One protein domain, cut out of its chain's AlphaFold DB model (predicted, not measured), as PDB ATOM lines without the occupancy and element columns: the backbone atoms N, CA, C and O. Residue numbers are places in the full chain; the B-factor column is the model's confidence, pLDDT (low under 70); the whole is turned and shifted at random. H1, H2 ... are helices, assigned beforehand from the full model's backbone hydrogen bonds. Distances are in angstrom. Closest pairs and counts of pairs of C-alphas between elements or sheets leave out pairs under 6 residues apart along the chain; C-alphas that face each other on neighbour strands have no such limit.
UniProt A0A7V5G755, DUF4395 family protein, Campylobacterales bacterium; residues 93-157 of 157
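Overview. This is residues 93 to 157 of the 157 residues of the protein "DUF4395 family protein" of Campylobacterales bacterium (UniProt A0A7V5G755). Two helices, long H1 and shorter H3, run one after the other along the length of a thin rod, and the short helix H2 is set steeply between them where the chain folds back on itself. Much of H1 and the far part of H3 stick out as free arms, with residues 98 to 103, 105 to 115 and 146 to 155 standing free. The printed part has 65 residues, with three named helices in the order H1, H2, H3 and no named strand, and its class is all helix. It is extended, with a radius of gyration of the C-alphas of 19.0 A and spans of 69 by 23 by 14 A.

Along the chain. H1 is residues 98 to 121, 34.1 A from first to last C-alpha, and begins with C-alpha 98 at (44.187, 32.445, 21.229). H2 is residues 127 to 136, 14.5 A long, with C-alpha 127 at (4.545, 42.198, 34.207). H3 is residues 139 to 155, 24.7 A long, and ends with C-alpha 155 at (1.672, 44.695, 59.782).

Arrangement. H1 touches H2 with its residues 116 to 120 alone, and the closest C-alphas, those of Thr 120 and Lys 133, are 6.0 A apart. The two helices run opposite ways at a steep tilt of 60 degrees. H2 and H3 are close but not clearly touching, with the closest C-alphas, those of Val 134 and Arg 142, 6.9 A apart. They run opposite ways at a steep tilt of 55 degrees. H1 and H3 are apart. In H1, H2 and H3 every O i to N i+4 pair is within hydrogen-bond range.

Size, cuts and confidence. The C-alphas farthest apart, those of Val 93 and Phe 157, are 69.7 A apart. The printed part has no cut, and it ends at Phe 157, the chain's last residue. The links H1 to H2 and H2 to H3 are tight, with 5 and 2 residues. The mean pLDDT of the printed part is 83.1, and residue 157 is under 70.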
ATOM      1  N   VAL A  93      42.932  30.905   8.239       78.69
ATOM      2  CA  VAL A  93      42.028  32.066   8.353       78.69
ATOM      3  C   VAL A  93      40.707  31.766   9.084       78.69
ATOM      4  O   VAL A  93      40.076  32.674   9.613       78.69
ATOM      5  N   GLN A  94      40.274  30.503   9.136       79.00
ATOM      6  CA  GLN A  94      39.050  30.066   9.825       79.00
ATOM      7  C   GLN A  94      39.299  29.663  11.285       79.00
ATOM      8  O   GLN A  94      38.362  29.305  12.006       79.00
ATOM      9  N   GLN A  95      40.557  29.649  11.724       81.88
ATOM     10  CA  GLN A  95      40.919  29.303  13.089       81.88
ATOM     11  C   GLN A  95      41.052  30.586  13.911       81.88
ATOM     12  O   GLN A  95      41.829  31.470  13.577       81.88
ATOM     13  N   PHE A  96      40.289  30.686  15.004       82.44
ATOM     14  CA  PHE A  96      40.443  31.791  15.944       82.44
ATOM     15  C   PHE A  96      41.789  31.693  16.654       82.44
ATOM     16  O   PHE A  96      42.102  30.657  17.259       82.44
ATOM     17  N   ASP A  97      42.529  32.794  16.629       89.31
ATOM     18  CA  ASP A  97      43.729  32.953  17.436       89.31
ATOM     19  C   ASP A  97      43.388  32.908  18.939       89.31
ATOM     20  O   ASP A  97      42.252  33.168  19.356       89.31
ATOM     21  N   ILE A  98      44.366  32.564  19.776       90.38
ATOM     22  CA  ILE A  98      44.187  32.445  21.229       90.38
ATOM     23  C   ILE A  98      43.707  33.780  21.814       90.38
ATOM     24  O   ILE A  98      42.790  33.787  22.638       90.38
ATOM     25  N   ALA A  99      44.241  34.907  21.332       91.12
ATOM     26  CA  ALA A  99      43.802  36.233  21.762       91.12
ATOM     27  C   ALA A  99      42.325  36.495  21.413       91.12
ATOM     28  O   ALA A  99      41.560  36.958  22.260       91.12
ATOM     29  N   GLN A 100      41.890  36.131  20.200       88.75
ATOM     30  CA  GLN A 100      40.495  36.286  19.771       88.75
ATOM     31  C   GLN A 100      39.538  35.422  20.604       88.75
ATOM     32  O   GLN A 100      38.446  35.877  20.948       88.75
ATOM     33  N   LYS A 101      39.955  34.206  20.984       92.38
ATOM     34  CA  LYS A 101      39.170  33.338  21.876       92.38
ATOM     35  C   LYS A 101      38.993  33.952  23.261       92.38
ATOM     36  O   LYS A 101      37.876  33.949  23.772       92.38
ATOM     37  N   ILE A 102      40.064  34.486  23.851       95.88
ATOM     38  CA  ILE A 102      40.009  35.120  25.177       95.88
ATOM     39  C   ILE A 102      39.057  36.316  25.144       95.88
ATOM     40  O   ILE A 102      38.138  36.374  25.956       95.88
ATOM     41  N   ILE A 103      39.210  37.213  24.164       95.06
ATOM     42  CA  ILE A 103      38.349  38.397  24.026       95.06
ATOM     43  C   ILE A 103      36.878  37.983  23.899       95.06
ATOM     44  O   ILE A 103      36.033  38.508  24.623       95.06
ATOM     45  N   ALA A 104      36.569  37.015  23.030       93.75
ATOM     46  CA  ALA A 104      35.202  36.536  22.842       93.75
ATOM     47  C   ALA A 104      34.606  35.988  24.144       93.75
ATOM     48  O   ALA A 104      33.493  36.366  24.509       93.75
ATOM     49  N   ILE A 105      35.345  35.152  24.878       95.50
ATOM     50  CA  ILE A 105      34.883  34.586  26.152       95.50
ATOM     51  C   ILE A 105      34.646  35.693  27.183       95.50
ATOM     52  O   ILE A 105      33.585  35.727  27.807       95.50
ATOM     53  N   THR A 106      35.590  36.624  27.337       95.44
ATOM     54  CA  THR A 106      35.481  37.706  28.323       95.44
ATOM     55  C   THR A 106      34.298  38.622  28.023       95.44
ATOM     56  O   THR A 106      33.531  38.934  28.931       95.44
ATOM     57  N   VAL A 107      34.102  39.012  26.761       95.25
ATOM     58  CA  VAL A 107      32.964  39.854  26.355       95.25
ATOM     59  C   VAL A 107      31.642  39.110  26.541       95.25
ATOM     60  O   VAL A 107      30.684  39.695  27.042       95.25
ATOM     61  N   SER A 108      31.593  37.817  26.206       94.44
ATOM     62  CA  SER A 108      30.394  36.990  26.403       94.44
ATOM     63  C   SER A 108      29.997  36.930  27.877       94.44
ATOM     64  O   SER A 108      28.844  37.178  28.217       94.44
ATOM     65  N   LEU A 109      30.961  36.654  28.760       96.50
ATOM     66  CA  LEU A 109      30.742  36.621  30.207       96.50
ATOM     67  C   LEU A 109      30.331  37.991  30.748       96.50
ATOM     68  O   LEU A 109      29.379  38.074  31.518       96.50
ATOM     69  N   ALA A 110      30.995  39.065  30.318       95.75
ATOM     70  CA  ALA A 110      30.653  40.421  30.734       95.75
ATOM     71  C   ALA A 110      29.224  40.803  30.322       95.75
ATOM     72  O   ALA A 110      28.503  41.402  31.117       95.75
ATOM     73  N   LEU A 111      28.784  40.416  29.120       95.06
ATOM     74  CA  LEU A 111      27.405  40.622  28.677       95.06
ATOM     75  C   LEU A 111      26.415  39.797  29.496       95.06
ATOM     76  O   LEU A 111      25.396  40.337  29.907       95.06
ATOM     77  N   ILE A 112      26.710  38.526  29.779       93.62
ATOM     78  CA  ILE A 112      25.842  37.677  30.608       93.62
ATOM     79  C   ILE A 112      25.695  38.269  32.014       93.62
ATOM     80  O   ILE A 112      24.574  38.417  32.498       93.62
ATOM     81  N   VAL A 113      26.799  38.676  32.646       93.44
ATOM     82  CA  VAL A 113      26.786  39.318  33.972       93.44
ATOM     83  C   VAL A 113      26.089  40.680  33.920       93.44
ATOM     84  O   VAL A 113      25.313  41.017  34.813       93.44
ATOM     85  N   GLY A 114      26.314  41.460  32.863       91.06
ATOM     86  CA  GLY A 114      25.637  42.734  32.633       91.06
ATOM     87  C   GLY A 114      24.124  42.564  32.512       91.06
ATOM     88  O   GLY A 114      23.368  43.254  33.187       91.06
ATOM     89  N   ILE A 115      23.678  41.585  31.729       89.38
ATOM     90  CA  ILE A 115      22.264  41.236  31.569       89.38
ATOM     91  C   ILE A 115      21.676  40.746  32.897       89.38
ATOM     92  O   ILE A 115      20.621  41.225  33.304       89.38
ATOM     93  N   TYR A 116      22.369  39.850  33.602       87.94
ATOM     94  CA  TYR A 116      21.939  39.348  34.907       87.94
ATOM     95  C   TYR A 116      21.780  40.485  35.925       87.94
ATOM     96  O   TYR A 116      20.728  40.627  36.543       87.94
ATOM     97  N   SER A 117      22.788  41.354  36.043       86.06
ATOM     98  CA  SER A 117      22.750  42.501  36.958       86.06
ATOM     99  C   SER A 117      21.684  43.532  36.580       86.06
ATOM    100  O   SER A 117      21.061  44.111  37.469       86.06
ATOM    101  N   TYR A 118      21.424  43.733  35.286       85.81
ATOM    102  CA  TYR A 118      20.335  44.583  34.813       85.81
ATOM    103  C   TYR A 118      18.969  44.022  35.228       85.81
ATOM    104  O   TYR A 118      18.150  44.758  35.779       85.81
ATOM    105  N   PHE A 119      18.730  42.722  35.024       81.94
ATOM    106  CA  PHE A 119      17.453  42.094  35.375       81.94
ATOM    107  C   PHE A 119      17.201  42.012  36.888       81.94
ATOM    108  O   PHE A 119      16.045  42.113  37.306       81.94
ATOM    109  N   THR A 120      18.240  41.860  37.716       80.31
ATOM    110  CA  THR A 120      18.079  41.771  39.178       80.31
ATOM    111  C   THR A 120      17.997  43.140  39.857       80.31
ATOM    112  O   THR A 120      17.127  43.339  40.713       80.31
ATOM    113  N   LYS A 121      18.851  44.104  39.473       78.06
ATOM    114  CA  LYS A 121      18.988  45.393  40.183       78.06
ATOM    115  C   LYS A 121      18.091  46.519  39.668       78.06
ATOM    116  O   LYS A 121      17.824  47.443  40.429       78.06
ATOM    117  N   VAL A 122      17.631  46.484  38.417       80.62
ATOM    118  CA  VAL A 122      16.779  47.555  37.869       80.62
ATOM    119  C   VAL A 122      15.306  47.273  38.170       80.62
ATOM    120  O   VAL A 122      14.813  46.159  37.991       80.62
ATOM    121  N   GLU A 123      14.582  48.294  38.633       74.19
ATOM    122  CA  GLU A 123      13.145  48.202  38.885       74.19
ATOM    123  C   GLU A 123      12.385  48.095  37.557       74.19
ATOM    124  O   GLU A 123      12.384  49.010  36.729       74.19
ATOM    125  N   SER A 124      11.752  46.944  37.325       73.12
ATOM    126  CA  SER A 124      11.034  46.684  36.086       73.12
ATOM    127  C   SER A 124       9.542  46.986  36.236       73.12
ATOM    128  O   SER A 124       8.864  46.488  37.129       73.12
ATOM    129  N   LYS A 125       9.014  47.826  35.337       73.94
ATOM    130  CA  LYS A 125       7.613  48.288  35.371       73.94
ATOM    131  C   LYS A 125       6.640  47.405  34.579       73.94
ATOM    132  O   LYS A 125       5.454  47.708  34.510       73.94
ATOM    133  N   THR A 126       7.121  46.331  33.950       81.38
ATOM    134  CA  THR A 126       6.310  45.438  33.106       81.38
ATOM    135  C   THR A 126       6.104  44.077  33.773       81.38
ATOM    136  O   THR A 126       7.011  43.526  34.394       81.38
ATOM    137  N   PHE A 127       4.908  43.495  33.611       81.19
ATOM    138  CA  PHE A 127       4.545  42.198  34.207       81.19
ATOM    139  C   PHE A 127       5.518  41.070  33.831       81.19
ATOM    140  O   PHE A 127       5.934  40.284  34.681       81.19
ATOM    141  N   LEU A 128       5.924  41.020  32.558       79.38
ATOM    142  CA  LEU A 128       6.847  40.006  32.051       79.38
ATOM    143  C   LEU A 128       8.228  40.123  32.705       79.38
ATOM    144  O   LEU A 128       8.815  39.112  33.074       79.38
ATOM    145  N   ALA A 129       8.721  41.342  32.921       77.94
ATOM    146  CA  ALA A 129      10.010  41.552  33.564       77.94
ATOM    147  C   ALA A 129       9.976  41.227  35.068       77.94
ATOM    148  O   ALA A 129      10.951  40.678  35.578       77.94
ATOM    149  N   LYS A 130       8.847  41.449  35.763       78.31
ATOM    150  CA  LYS A 130       8.662  40.994  37.155       78.31
ATOM    151  C   LYS A 130       8.708  39.462  37.251       78.31
ATOM    152  O   LYS A 130       9.396  38.923  38.111       78.31
ATOM    153  N   LYS A 131       8.047  38.757  36.323       81.56
ATOM    154  CA  LYS A 131       8.106  37.284  36.208       81.56
ATOM    155  C   LYS A 131       9.523  36.772  35.921       81.56
ATOM    156  O   LYS A 131       9.956  35.821  36.561       81.56
ATOM    157  N   VAL A 132      10.240  37.396  34.983       81.94
ATOM    158  CA  VAL A 132      11.625  37.022  34.640       81.94
ATOM    159  C   VAL A 132      12.576  37.275  35.812       81.94
ATOM    160  O   VAL A 132      13.425  36.433  36.080       81.94
ATOM    161  N   LYS A 133      12.398  38.372  36.559       79.06
ATOM    162  CA  LYS A 133      13.186  38.667  37.764       79.06
ATOM    163  C   LYS A 133      13.051  37.565  38.819       79.06
ATOM    164  O   LYS A 133      14.066  37.064  39.280       79.06
ATOM    165  N   VAL A 134      11.822  37.145  39.135       77.75
ATOM    166  CA  VAL A 134      11.574  36.051  40.098       77.75
ATOM    167  C   VAL A 134      12.171  34.726  39.613       77.75
ATOM    168  O   VAL A 134      12.679  33.961  40.420       77.75
ATOM    169  N   MET A 135      12.152  34.455  38.303       79.19
ATOM    170  CA  MET A 135      12.742  33.234  37.735       79.19
ATOM    171  C   MET A 135      14.282  33.241  37.741       79.19
ATOM    172  O   MET A 135      14.886  32.177  37.787       79.19
ATOM    173  N   MET A 136      14.919  34.415  37.646       74.94
ATOM    174  CA  MET A 136      16.383  34.547  37.604       74.94
ATOM    175  C   MET A 136      17.042  34.789  38.973       74.94
ATOM    176  O   MET A 136      18.270  34.813  39.039       74.94
ATOM    177  N   MET A 137      16.267  34.989  40.041       75.62
ATOM    178  CA  MET A 137      16.778  35.092  41.417       75.62
ATOM    179  C   MET A 137      17.153  33.713  41.970       75.62
ATOM    180  O   MET A 137      16.566  32.705  41.568       75.62
ATOM    181  N   SER A 138      18.140  33.663  42.871       76.44
ATOM    182  CA  SER A 138      18.453  32.422  43.591       76.44
ATOM    183  C   SER A 138      17.307  32.047  44.539       76.44
ATOM    184  O   SER A 138      16.495  32.897  44.905       76.44
ATOM    185  N   ASP A 139      17.218  30.777  44.941       73.81
ATOM    186  CA  ASP A 139      16.141  30.321  45.832       73.81
ATOM    187  C   ASP A 139      16.158  31.064  47.185       73.81
ATOM    188  O   ASP A 139      15.105  31.471  47.667       73.81
ATOM    189  N   GLU A 140      17.347  31.385  47.709       75.81
ATOM    190  CA  GLU A 140      17.527  32.208  48.919       75.81
ATOM    191  C   GLU A 140      16.959  33.635  48.759       75.81
ATOM    192  O   GLU A 140      16.324  34.170  49.666       75.81
ATOM    193  N   GLU A 141      17.147  34.265  47.592       75.19
ATOM    194  CA  GLU A 141      16.621  35.612  47.314       75.19
ATOM    195  C   GLU A 141      15.091  35.625  47.160       75.19
ATOM    196  O   GLU A 141      14.457  36.661  47.382       75.19
ATOM    197  N   ARG A 142      14.488  34.494  46.771       72.81
ATOM    198  CA  ARG A 142      13.032  34.346  46.636       72.81
ATOM    199  C   ARG A 142      12.359  34.169  47.992       72.81
ATOM    200  O   ARG A 142      11.371  34.853  48.243       72.81
ATOM    201  N   GLU A 143      12.918  33.324  48.855       78.94
ATOM    202  CA  GLU A 143      12.410  33.105  50.217       78.94
ATOM    203  C   GLU A 143      12.442  34.408  51.033       78.94
ATOM    204  O   GLU A 143      11.427  34.797  51.603       78.94
ATOM    205  N   ALA A 144      13.538  35.174  50.964       79.44
ATOM    206  CA  ALA A 144      13.639  36.471  51.642       79.44
ATOM    207  C   ALA A 144      12.613  37.517  51.145       79.44
ATOM    208  O   ALA A 144      12.187  38.392  51.900       79.44
ATOM    209  N   MET A 145      12.213  37.457  49.868       75.94
ATOM    210  CA  MET A 145      11.162  38.326  49.320       75.94
ATOM    211  C   MET A 145       9.763  37.893  49.773       75.94
ATOM    212  O   MET A 145       8.934  38.761  50.041       75.94
ATOM    213  N   GLU A 146       9.503  36.585  49.853       80.56
ATOM    214  CA  GLU A 146       8.235  36.031  50.346       80.56
ATOM    215  C   GLU A 146       8.048  36.334  51.840       80.56
ATOM    216  O   GLU A 146       6.981  36.802  52.232       80.56
ATOM    217  N   GLU A 147       9.095  36.186  52.658       81.44
ATOM    218  CA  GLU A 147       9.088  36.580  54.076       81.44
ATOM    219  C   GLU A 147       8.811  38.082  54.247       81.44
ATOM    220  O   GLU A 147       7.934  38.471  55.015       81.44
ATOM    221  N   ALA A 148       9.459  38.941  53.453       80.94
ATOM    222  CA  ALA A 148       9.219  40.384  53.503       80.94
ATOM    223  C   ALA A 148       7.811  40.799  53.024       80.94
ATOM    224  O   ALA A 148       7.318  41.861  53.418       80.94
ATOM    225  N   GLU A 149       7.167  40.026  52.142       83.50
ATOM    226  CA  GLU A 149       5.753  40.226  51.781       83.50
ATOM    227  C   GLU A 149       4.815  39.739  52.898       83.50
ATOM    228  O   GLU A 149       3.829  40.418  53.191       83.50
ATOM    229  N   MET A 150       5.144  38.625  53.560       78.88
ATOM    230  CA  MET A 150       4.396  38.090  54.705       78.88
ATOM    231  C   MET A 150       4.426  39.035  55.914       78.88
ATOM    232  O   MET A 150       3.376  39.283  56.506       78.88
ATOM    233  N   ASP A 151       5.583  39.617  56.236       80.44
ATOM    234  CA  ASP A 151       5.727  40.581  57.336       80.44
ATOM    235  C   ASP A 151       4.885  41.840  57.093       80.44
ATOM    236  O   ASP A 151       4.159  42.296  57.973       80.44
ATOM    237  N   LYS A 152       4.891  42.363  55.860       84.62
ATOM    238  CA  LYS A 152       4.045  43.507  55.488       84.62
ATOM    239  C   LYS A 152       2.557  43.187  55.575       84.62
ATOM    240  O   LYS A 152       1.784  44.042  55.989       84.62
ATOM    241  N   ALA A 153       2.158  41.980  55.176       80.62
ATOM    242  CA  ALA A 153       0.771  41.543  55.288       80.62
ATOM    243  C   ALA A 153       0.339  41.371  56.754       80.62
ATOM    244  O   ALA A 153      -0.830  41.579  57.062       80.62
ATOM    245  N   PHE A 154       1.264  41.015  57.650       78.25
ATOM    246  CA  PHE A 154       1.013  40.947  59.088       78.25
ATOM    247  C   PHE A 154       0.898  42.341  59.723       78.25
ATOM    248  O   PHE A 154       0.013  42.548  60.541       78.25
ATOM    249  N   ASP A 155       1.732  43.301  59.310       78.19
ATOM    250  CA  ASP A 155       1.672  44.695  59.782       78.19
ATOM    251  C   ASP A 155       0.420  45.457  59.298       78.19
ATOM    252  O   ASP A 155       0.027  46.460  59.896       78.19
ATOM    253  N   GLU A 156      -0.190  45.019  58.192       74.62
ATOM    254  CA  GLU A 156      -1.415  45.605  57.629       74.62
ATOM    255  C   GLU A 156      -2.707  45.014  58.245       74.62
ATOM    256  O   GLU A 156      -3.791  45.564  58.027       74.62
ATOM    257  N   PHE A 157      -2.598  43.927  59.022       66.12
ATOM    258  CA  PHE A 157      -3.697  43.254  59.732       66.12
ATOM    259  C   PHE A 157      -3.885  43.773  61.166       66.12
ATOM    260  O   PHE A 157      -5.064  43.942  61.566       66.12
TER     261      PHE A 157